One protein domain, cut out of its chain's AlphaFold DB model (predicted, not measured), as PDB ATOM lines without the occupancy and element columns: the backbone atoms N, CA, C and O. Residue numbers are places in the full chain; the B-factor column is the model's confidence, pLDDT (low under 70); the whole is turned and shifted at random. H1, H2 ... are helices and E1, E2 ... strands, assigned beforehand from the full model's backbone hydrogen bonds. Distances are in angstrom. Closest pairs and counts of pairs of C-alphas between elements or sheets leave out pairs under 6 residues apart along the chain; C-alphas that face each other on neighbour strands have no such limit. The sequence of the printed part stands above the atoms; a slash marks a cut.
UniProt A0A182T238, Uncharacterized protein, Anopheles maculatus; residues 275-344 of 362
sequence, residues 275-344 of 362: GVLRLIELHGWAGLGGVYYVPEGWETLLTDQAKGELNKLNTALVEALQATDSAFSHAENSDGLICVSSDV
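Overview. This is residues 275 to 344 of the 362 residues of an uncharacterized protein of Anopheles maculatus (UniProt A0A182T238). A small, strongly twisted sheet of four antiparallel strands has one long helix, H1, packed over one of its faces, while the other face is bare of named helices. H1 runs along the inner strand E4, and residues 299 to 305, which include the first two residues of H1, stick out free of the rest. The printed part has 70 residues, with the named elements E1, E2, H1, E3 and E4 in that order along the chain; the sheet's order is E1, E2, E4, E3. The class is mixed, helices and strands. The whole is compact, with a radius of gyration of the C-alphas of 12.0 A and spans of 35, 25 and 21 A.

Along the chain. In the sheet, E1 is residues 277 to 280, 9.7 A from first to last C-alpha, and begins at C-alpha 277 at (6.980, -20.709, -34.312). E2, residues 287 to 293, is the longest strand at 18.1 A. E4, residues 338 to 343, is 15.5 A long and ends at C-alpha 343 at (10.451, -4.088, -39.970). E3, residues 328 to 332, is 13.3 A long. H1, residues 304 to 322, is 26.7 A long and begins at C-alpha 304 at (-2.370, -16.301, -16.821).

Arrangement. E1 and E3 are the edge strands and are apart. E1 and E2 form a hairpin, antiparallel at 133 degrees, with N 280 and O 290 2.8 A apart, within hydrogen-bond range. E2 and E4 are antiparallel at 156 degrees, with N 291 and O 340 at 2.9 A. E3 and E4 form a hairpin, antiparallel at 136 degrees, with N 339 and O 331 at 2.8 A. H1 is on the sheet at a height over the sheet of 7.8 A, two layers with the helix on one face. It lies over E4, and only just not over E2, on which 2 of its C-alphas fall. On the local plane H1 and E4 stand at 2 degrees, along the strands. The closest C-alphas of H1 and E4 are those of Asn 311 and Ile 338, 5.4 A apart; those of H1 and E3 are Gln 322 and Phe 328, also 5.4 A. E2, H1 and E3 form a split strand-helix-strand unit, two strands that run the same way with E4 between them in the sheet, and its crossover is right-handed. In H1 every O i to N i+4 pair is within hydrogen-bond range.

Size, cuts and confidence. The two C-alphas farthest apart are those of Thr 300 and Val 344, 34.7 A. The printed part has no cut. The links H1 to E3 and E3 to E4 are tight, those from E1 to E2 and E2 to H1 are short, and no link is long. The mean pLDDT of the printed part is 78.6, and it is under 70 at residues 283 to 284, 299 to 302 and 333 to 336.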
ATOM      1  N   GLY A 275       8.099 -26.279 -35.628       83.62
ATOM      2  CA  GLY A 275       7.096 -26.737 -34.655       83.62
ATOM      3  C   GLY A 275       6.844 -25.755 -33.504       83.62
ATOM      4  O   GLY A 275       5.865 -25.900 -32.778       83.62
ATOM      5  N   VAL A 276       7.715 -24.753 -33.338       86.62
ATOM      6  CA  VAL A 276       7.709 -23.832 -32.187       86.62
ATOM      7  C   VAL A 276       7.435 -22.379 -32.564       86.62
ATOM      8  O   VAL A 276       7.410 -21.517 -31.690       86.62
ATOM      9  N   LEU A 277       7.266 -22.068 -33.853       86.69
ATOM     10  CA  LEU A 277       6.980 -20.709 -34.312       86.69
ATOM     11  C   LEU A 277       5.582 -20.626 -34.909       86.69
ATOM     12  O   LEU A 277       5.145 -21.524 -35.623       86.69
ATOM     13  N   ARG A 278       4.893 -19.515 -34.656       83.44
ATOM     14  CA  ARG A 278       3.600 -19.215 -35.285       83.44
ATOM     15  C   ARG A 278       3.642 -17.855 -35.932       83.44
ATOM     16  O   ARG A 278       4.027 -16.891 -35.280       83.44
ATOM     17  N   LEU A 279       3.232 -17.794 -37.194       82.94
ATOM     18  CA  LEU A 279       3.115 -16.545 -37.931       82.94
ATOM     19  C   LEU A 279       1.929 -15.731 -37.402       82.94
ATOM     20  O   LEU A 279       0.874 -16.289 -37.105       82.94
ATOM     21  N   ILE A 280       2.108 -14.418 -37.327       79.56
ATOM     22  CA  ILE A 280       1.088 -13.454 -36.928       79.56
ATOM     23  C   ILE A 280       0.958 -12.414 -38.028       79.56
ATOM     24  O   ILE A 280       1.950 -11.866 -38.522       79.56
ATOM     25  N   GLU A 281      -0.287 -12.109 -38.371       70.81
ATOM     26  CA  GLU A 281      -0.607 -10.970 -39.215       70.81
ATOM     27  C   GLU A 281      -0.588  -9.690 -38.377       70.81
ATOM     28  O   GLU A 281      -1.455  -9.436 -37.543       70.81
ATOM     29  N   LEU A 282       0.451  -8.883 -38.588       72.31
ATOM     30  CA  LEU A 282       0.549  -7.549 -38.013       72.31
ATOM     31  C   LEU A 282      -0.242  -6.578 -38.895       72.31
ATOM     32  O   LEU A 282       0.103  -6.356 -40.057       72.31
ATOM     33  N   HIS A 283      -1.306  -6.003 -38.340       67.62
ATOM     34  CA  HIS A 283      -2.113  -4.991 -39.015       67.62
ATOM     35  C   HIS A 283      -1.283  -3.714 -39.186       67.62
ATOM     36  O   HIS A 283      -0.672  -3.255 -38.223       67.62
ATOM     37  N   GLY A 284      -1.254  -3.117 -40.381       67.12
ATOM     38  CA  GLY A 284      -0.496  -1.877 -40.590       67.12
ATOM     39  C   GLY A 284       0.989  -2.064 -40.910       67.12
ATOM     40  O   GLY A 284       1.686  -1.068 -41.081       67.12
ATOM     41  N   TRP A 285       1.499  -3.300 -40.965       77.19
ATOM     42  CA  TRP A 285       2.942  -3.536 -40.917       77.19
ATOM     43  C   TRP A 285       3.604  -3.704 -42.285       77.19
ATOM     44  O   TRP A 285       3.274  -4.606 -43.066       77.19
ATOM     45  N   ALA A 286       4.619  -2.879 -42.532       77.94
ATOM     46  CA  ALA A 286       5.525  -2.993 -43.661       77.94
ATOM     47  C   ALA A 286       6.770  -3.781 -43.217       77.94
ATOM     48  O   ALA A 286       7.662  -3.229 -42.579       77.94
ATOM     49  N   GLY A 287       6.830  -5.083 -43.521       84.25
ATOM     50  CA  GLY A 287       7.954  -5.934 -43.112       84.25
ATOM     51  C   GLY A 287       7.758  -7.426 -43.377       84.25
ATOM     52  O   GLY A 287       6.824  -7.843 -44.073       84.25
ATOM     53  N   LEU A 288       8.638  -8.248 -42.801       83.81
ATOM     54  CA  LEU A 288       8.591  -9.712 -42.947       83.81
ATOM     55  C   LEU A 288       7.368 -10.331 -42.250       83.81
ATOM     56  O   LEU A 288       6.883 -11.377 -42.679       83.81
ATOM     57  N   GLY A 289       6.850  -9.662 -41.217       81.44
ATOM     58  CA  GLY A 289       5.720 -10.108 -40.401       81.44
ATOM     59  C   GLY A 289       6.105 -10.312 -38.937       81.44
ATOM     60  O   GLY A 289       7.233 -10.015 -38.536       81.44
ATOM     61  N   GLY A 290       5.146 -10.797 -38.147       84.50
ATOM     62  CA  GLY A 290       5.330 -11.112 -36.732       84.50
ATOM     63  C   GLY A 290       5.369 -12.616 -36.482       84.50
ATOM     64  O   GLY A 290       4.717 -13.376 -37.199       84.50
ATOM     65  N   VAL A 291       6.104 -13.054 -35.460       85.38
ATOM     66  CA  VAL A 291       6.075 -14.443 -34.979       85.38
ATOM     67  C   VAL A 291       5.970 -14.545 -33.466       85.38
ATOM     68  O   VAL A 291       6.578 -13.769 -32.726       85.38
ATOM     69  N   TYR A 292       5.243 -15.562 -33.011       80.62
ATOM     70  CA  TYR A 292       5.346 -16.070 -31.649       80.62
ATOM     71  C   TYR A 292       6.361 -17.195 -31.592       80.62
ATOM     72  O   TYR A 292       6.328 -18.093 -32.434       80.62
ATOM     73  N   TYR A 293       7.173 -17.200 -30.541       82.62
ATOM     74  CA  TYR A 293       7.741 -18.440 -30.047       82.62
ATOM     75  C   TYR A 293       6.725 -19.088 -29.102       82.62
ATOM     76  O   TYR A 293       6.287 -18.476 -28.131       82.62
ATOM     77  N   VAL A 294       6.303 -20.308 -29.430       81.38
ATOM     78  CA  VAL A 294       5.362 -21.124 -28.658       81.38
ATOM     79  C   VAL A 294       5.995 -22.501 -28.466       81.38
ATOM     80  O   VAL A 294       6.043 -23.280 -29.418       81.38
ATOM     81  N   PRO A 295       6.495 -22.824 -27.264       80.50
ATOM     82  CA  PRO A 295       7.073 -24.137 -27.006       80.50
ATOM     83  C   PRO A 295       6.042 -25.264 -27.131       80.50
ATOM     84  O   PRO A 295       4.837 -25.060 -26.951       80.50
ATOM     85  N   GLU A 296       6.518 -26.478 -27.396       77.06
ATOM     86  CA  GLU A 296       5.654 -27.655 -27.478       77.06
ATOM     87  C   GLU A 296       4.875 -27.869 -26.167       77.06
ATOM     88  O   GLU A 296       5.428 -27.808 -25.069       77.06
ATOM     89  N   GLY A 297       3.564 -28.100 -26.283       71.44
ATOM     90  CA  GLY A 297       2.673 -28.338 -25.143       71.44
ATOM     91  C   GLY A 297       2.105 -27.081 -24.469       71.44
ATOM     92  O   GLY A 297       1.213 -27.211 -23.629       71.44
ATOM     93  N   TRP A 298       2.522 -25.869 -24.862       72.19
ATOM     94  CA  TRP A 298       2.044 -24.620 -24.242       72.19
ATOM     95  C   TRP A 298       0.540 -24.375 -24.428       72.19
ATOM     96  O   TRP A 298      -0.106 -23.779 -23.572       72.19
ATOM     97  N   GLU A 299      -0.052 -24.900 -25.503       68.00
ATOM     98  CA  GLU A 299      -1.502 -24.826 -25.750       68.00
ATOM     99  C   GLU A 299      -2.348 -25.564 -24.713       68.00
ATOM    100  O   GLU A 299      -3.550 -25.347 -24.631       68.00
ATOM    101  N   THR A 300      -1.748 -26.445 -23.917       68.94
ATOM    102  CA  THR A 300      -2.466 -27.120 -22.828       68.94
ATOM    103  C   THR A 300      -2.365 -26.349 -21.506       68.94
ATOM    104  O   THR A 300      -3.084 -26.650 -20.556       68.94
ATOM    105  N   LEU A 301      -1.528 -25.306 -21.456       64.75
ATOM    106  CA  LEU A 301      -1.225 -24.484 -20.284       64.75
ATOM    107  C   LEU A 301      -1.733 -23.043 -20.486       64.75
ATOM    108  O   LEU A 301      -0.959 -22.091 -20.501       64.75
ATOM    109  N   LEU A 302      -3.053 -22.856 -20.629       65.94
ATOM    110  CA  LEU A 302      -3.696 -21.532 -20.779       65.94
ATOM    111  C   LEU A 302      -3.873 -20.767 -19.447       65.94
ATOM    112  O   LEU A 302      -4.875 -20.086 -19.237       65.94
ATOM    113  N   THR A 303      -2.922 -20.863 -18.518       76.25
ATOM    114  CA  THR A 303      -2.976 -20.073 -17.275       76.25
ATOM    115  C   THR A 303      -2.405 -18.671 -17.492       76.25
ATOM    116  O   THR A 303      -1.479 -18.481 -18.281       76.25
ATOM    117  N   ASP A 304      -2.903 -17.674 -16.754       77.62
ATOM    118  CA  ASP A 304      -2.370 -16.301 -16.821       77.62
ATOM    119  C   ASP A 304      -0.881 -16.238 -16.438       77.62
ATOM    120  O   ASP A 304      -0.112 -15.447 -16.982       77.62
ATOM    121  N   GLN A 305      -0.437 -17.145 -15.562       79.25
ATOM    122  CA  GLN A 305       0.972 -17.293 -15.209       79.25
ATOM    123  C   GLN A 305       1.816 -17.825 -16.378       79.25
ATOM    124  O   GLN A 305       2.902 -17.306 -16.628       79.25
ATOM    125  N   ALA A 306       1.316 -18.809 -17.132       77.00
ATOM    126  CA  ALA A 306       2.000 -19.323 -18.318       77.00
ATOM    127  C   ALA A 306       2.065 -18.279 -19.446       77.00
ATOM    128  O   ALA A 306       3.073 -18.200 -20.147       77.00
ATOM    129  N   LYS A 307       1.042 -17.427 -19.593       78.94
ATOM    130  CA  LYS A 307       1.094 -16.274 -20.512       78.94
ATOM    131  C   LYS A 307       2.186 -15.277 -20.112       78.94
ATOM    132  O   LYS A 307       2.941 -14.824 -20.967       78.94
ATOM    133  N   GLY A 308       2.313 -14.979 -18.816       80.94
ATOM    134  CA  GLY A 308       3.360 -14.099 -18.295       80.94
ATOM    135  C   GLY A 308       4.777 -14.615 -18.566       80.94
ATOM    136  O   GLY A 308       5.636 -13.853 -19.006       80.94
ATOM    137  N   GLU A 309       5.025 -15.911 -18.363       82.31
ATOM    138  CA  GLU A 309       6.324 -16.531 -18.668       82.31
ATOM    139  C   GLU A 309       6.619 -16.565 -20.177       82.31
ATOM    140  O   GLU A 309       7.752 -16.308 -20.588       82.31
ATOM    141  N   LEU A 310       5.604 -16.792 -21.017       82.31
ATOM    142  CA  LEU A 310       5.757 -16.741 -22.473       82.31
ATOM    143  C   LEU A 310       6.131 -15.335 -22.954       82.31
ATOM    144  O   LEU A 310       7.032 -15.174 -23.773       82.31
ATOM    145  N   ASN A 311       5.486 -14.308 -22.398       85.75
ATOM    146  CA  ASN A 311       5.800 -12.917 -22.702       85.75
ATOM    147  C   ASN A 311       7.227 -12.549 -22.277       85.75
ATOM    148  O   ASN A 311       7.921 -11.868 -23.032       85.75
ATOM    149  N   LYS A 312       7.710 -13.038 -21.125       86.31
ATOM    150  CA  LYS A 312       9.118 -12.859 -20.717       86.31
ATOM    151  C   LYS A 312      10.083 -13.510 -21.708       86.31
ATOM    152  O   LYS A 312      11.073 -12.884 -22.078       86.31
ATOM    153  N   LEU A 313       9.787 -14.731 -22.164       85.31
ATOM    154  CA  LEU A 313      10.599 -15.431 -23.166       85.31
ATOM    155  C   LEU A 313      10.625 -14.684 -24.502       85.31
ATOM    156  O   LEU A 313      11.704 -14.451 -25.043       85.31
ATOM    157  N   ASN A 314       9.463 -14.270 -25.009       85.88
ATOM    158  CA  ASN A 314       9.377 -13.500 -26.250       85.88
ATOM    159  C   ASN A 314      10.098 -12.153 -26.122       85.88
ATOM    160  O   ASN A 314      10.795 -11.763 -27.049       85.88
ATOM    161  N   THR A 315      10.017 -11.482 -24.969       85.81
ATOM    162  CA  THR A 315      10.751 -10.228 -24.721       85.81
ATOM    163  C   THR A 315      12.262 -10.448 -24.759       85.81
ATOM    164  O   THR A 315      12.958  -9.757 -25.497       85.81
ATOM    165  N   ALA A 316      12.772 -11.457 -24.047       86.25
ATOM    166  CA  ALA A 316      14.198 -11.787 -24.063       86.25
ATOM    167  C   ALA A 316      14.687 -12.188 -25.469       86.25
ATOM    168  O   ALA A 316      15.813 -11.870 -25.856       86.25
ATOM    169  N   LEU A 317      13.837 -12.859 -26.254       84.62
ATOM    170  CA  LEU A 317      14.120 -13.186 -27.649       84.62
ATOM    171  C   LEU A 317      14.205 -11.923 -28.520       84.62
ATOM    172  O   LEU A 317      15.147 -11.805 -29.302       84.62
ATOM    173  N   VAL A 318      13.265 -10.979 -28.376       84.62
ATOM    174  CA  VAL A 318      13.313  -9.684 -29.077       84.62
ATOM    175  C   VAL A 318      14.594  -8.939 -28.720       84.62
ATOM    176  O   VAL A 318      15.284  -8.495 -29.626       84.62
ATOM    177  N   GLU A 319      14.953  -8.844 -27.439       85.75
ATOM    178  CA  GLU A 319      16.171  -8.151 -26.995       85.75
ATOM    179  C   GLU A 319      17.443  -8.778 -27.588       85.75
ATOM    180  O   GLU A 319      18.324  -8.069 -28.080       85.75
ATOM    181  N   ALA A 320      17.528 -10.112 -27.613       85.62
ATOM    182  CA  ALA A 320      18.654 -10.822 -28.219       85.62
ATOM    183  C   ALA A 320      18.736 -10.601 -29.742       85.62
ATOM    184  O   ALA A 320      19.830 -10.443 -30.295       85.62
ATOM    185  N   LEU A 321      17.590 -10.566 -30.427       84.31
ATOM    186  CA  LEU A 321      17.518 -10.280 -31.860       84.31
ATOM    187  C   LEU A 321      17.844  -8.812 -32.162       84.31
ATOM    188  O   LEU A 321      18.616  -8.555 -33.081       84.31
ATOM    189  N   GLN A 322      17.355  -7.872 -31.352       84.94
ATOM    190  CA  GLN A 322      17.650  -6.439 -31.440       84.94
ATOM    191  C   GLN A 322      19.132  -6.125 -31.255       84.94
ATOM    192  O   GLN A 322      19.662  -5.238 -31.921       84.94
ATOM    193  N   ALA A 323      19.819  -6.873 -30.389       82.00
ATOM    194  CA  ALA A 323      21.267  -6.766 -30.230       82.00
ATOM    195  C   ALA A 323      22.039  -7.172 -31.500       82.00
ATOM    196  O   ALA A 323      23.184  -6.759 -31.678       82.00
ATOM    197  N   THR A 324      21.424  -7.974 -32.376       83.12
ATOM    198  CA  THR A 324      22.013  -8.405 -33.651       83.12
ATOM    199  C   THR A 324      21.572  -7.513 -34.814       83.12
ATOM    200  O   THR A 324      22.388  -7.178 -35.670       83.12
ATOM    201  N   ASP A 325      20.295  -7.129 -34.862       77.88
ATOM    202  CA  ASP A 325      19.714  -6.308 -35.925       77.88
ATOM    203  C   ASP A 325      18.591  -5.416 -35.370       77.88
ATOM    204  O   ASP A 325      17.623  -5.893 -34.774       77.88
ATOM    205  N   SER A 326      18.691  -4.105 -35.601       80.06
ATOM    206  CA  SER A 326      17.703  -3.126 -35.134       80.06
ATOM    207  C   SER A 326      16.368  -3.188 -35.884       80.06
ATOM    208  O   SER A 326      15.444  -2.469 -35.520       80.06
ATOM    209  N   ALA A 327      16.256  -4.002 -36.939       77.19
ATOM    210  CA  ALA A 327      15.002  -4.236 -37.651       77.19
ATOM    211  C   ALA A 327      13.999  -5.091 -36.854       77.19
ATOM    212  O   ALA A 327      12.865  -5.251 -37.299       77.19
ATOM    213  N   PHE A 328      14.394  -5.671 -35.715       81.81
ATOM    214  CA  PHE A 328      13.483  -6.417 -34.851       81.81
ATOM    215  C   PHE A 328      12.838  -5.512 -33.800       81.81
ATOM    216  O   PHE A 328      13.497  -4.704 -33.150       81.81
ATOM    217  N   SER A 329      11.539  -5.668 -33.601       80.38
ATOM    218  CA  SER A 329      10.750  -4.884 -32.654       80.38
ATOM    219  C   SER A 329       9.773  -5.780 -31.894       80.38
ATOM    220  O   SER A 329       9.550  -6.942 -32.247       80.38
ATOM    221  N   HIS A 330       9.252  -5.262 -30.782       81.12
ATOM    222  CA  HIS A 330       8.140  -5.892 -30.085       81.12
ATOM    223  C   HIS A 330       6.838  -5.409 -30.721       81.12
ATOM    224  O   HIS A 330       6.643  -4.209 -30.904       81.12
ATOM    225  N   ALA A 331       5.934  -6.338 -31.005       71.94
ATOM    226  CA  ALA A 331       4.555  -6.020 -31.338       71.94
ATOM    227  C   ALA A 331       3.619  -6.736 -30.360       71.94
ATOM    228  O   ALA A 331       3.891  -7.849 -29.904       71.94
ATOM    229  N   GLU A 332       2.518  -6.082 -30.014       72.38
ATOM    230  CA  GLU A 332       1.501  -6.626 -29.120       72.38
ATOM    231  C   GLU A 332       0.250  -6.951 -29.932       72.38
ATOM    232  O   GLU A 332      -0.217  -6.140 -30.733       72.38
ATOM    233  N   ASN A 333      -0.280  -8.159 -29.751       68.19
ATOM    234  CA  ASN A 333      -1.560  -8.538 -30.338       68.19
ATOM    235  C   ASN A 333      -2.705  -8.264 -29.352       68.19
ATOM    236  O   ASN A 333      -2.501  -8.176 -28.145       68.19
ATOM    237  N   SER A 334      -3.927  -8.232 -29.875       64.44
ATOM    238  CA  SER A 334      -5.193  -8.130 -29.139       64.44
ATOM    239  C   SER A 334      -5.345  -9.097 -27.950       64.44
ATOM    240  O   SER A 334      -6.055  -8.775 -27.000       64.44
ATOM    241  N   ASP A 335      -4.634 -10.228 -27.951       66.81
ATOM    242  CA  ASP A 335      -4.615 -11.211 -26.858       66.81
ATOM    243  C   ASP A 335      -3.615 -10.895 -25.718       66.81
ATOM    244  O   ASP A 335      -3.469 -11.691 -24.786       66.81
ATOM    245  N   GLY A 336      -2.888  -9.769 -25.789       69.62
ATOM    246  CA  GLY A 336      -1.869  -9.357 -24.806       69.62
ATOM    247  C   GLY A 336      -0.571 -10.177 -24.852       69.62
ATOM    248  O   GLY A 336       0.231 -10.157 -23.915       69.62
ATOM    249  N   LEU A 337      -0.369 -10.953 -25.923       73.12
ATOM    250  CA  LEU A 337       0.846 -11.732 -26.154       73.12
ATOM    251  C   LEU A 337       1.859 -10.921 -26.966       73.12
ATOM    252  O   LEU A 337       1.540 -10.432 -28.056       73.12
ATOM    253  N   ILE A 338       3.090 -10.856 -26.459       78.50
ATOM    254  CA  ILE A 338       4.221 -10.185 -27.109       78.50
ATOM    255  C   ILE A 338       4.722 -11.058 -28.253       78.50
ATOM    256  O   ILE A 338       4.981 -12.249 -28.063       78.50
ATOM    257  N   CYS A 339       4.888 -10.462 -29.427       79.00
ATOM    258  CA  CYS A 339       5.477 -11.105 -30.589       79.00
ATOM    259  C   CYS A 339       6.710 -10.369 -31.098       79.00
ATOM    260  O   CYS A 339       6.905  -9.179 -30.843       79.00
ATOM    261  N   VAL A 340       7.539 -11.115 -31.824       81.06
ATOM    262  CA  VAL A 340       8.707 -10.578 -32.516       81.06
ATOM    263  C   VAL A 340       8.257 -10.101 -33.887       81.06
ATOM    264  O   VAL A 340       7.855 -10.922 -34.712       81.06
ATOM    265  N   SER A 341       8.328  -8.801 -34.143       80.38
ATOM    266  CA  SER A 341       8.101  -8.208 -35.459       80.38
ATOM    267  C   SER A 341       9.427  -7.881 -36.135       80.38
ATOM    268  O   SER A 341      10.409  -7.552 -35.474       80.38
ATOM    269  N   SER A 342       9.469  -7.988 -37.464       80.44
ATOM    270  CA  SER A 342      10.604  -7.518 -38.263       80.44
ATOM    271  C   SER A 342      10.146  -6.473 -39.275       80.44
ATOM    272  O   SER A 342       9.293  -6.754 -40.127       80.44
ATOM    273  N   ASP A 343      10.696  -5.270 -39.142       72.31
ATOM    274  CA  ASP A 343      10.451  -4.088 -39.970       72.31
ATOM    275  C   ASP A 343      11.180  -4.149 -41.321       72.31
ATOM    276  O   ASP A 343      12.161  -4.877 -41.504       72.31
ATOM    277  N   VAL A 344      10.725  -3.333 -42.280       70.94
ATOM    278  CA  VAL A 344      11.516  -3.022 -43.478       70.94
ATOM    279  C   VAL A 344      12.816  -2.331 -43.046       70.94
ATOM    280  O   VAL A 344      12.819  -1.262 -42.436       70.94
TER     281      VAL A 344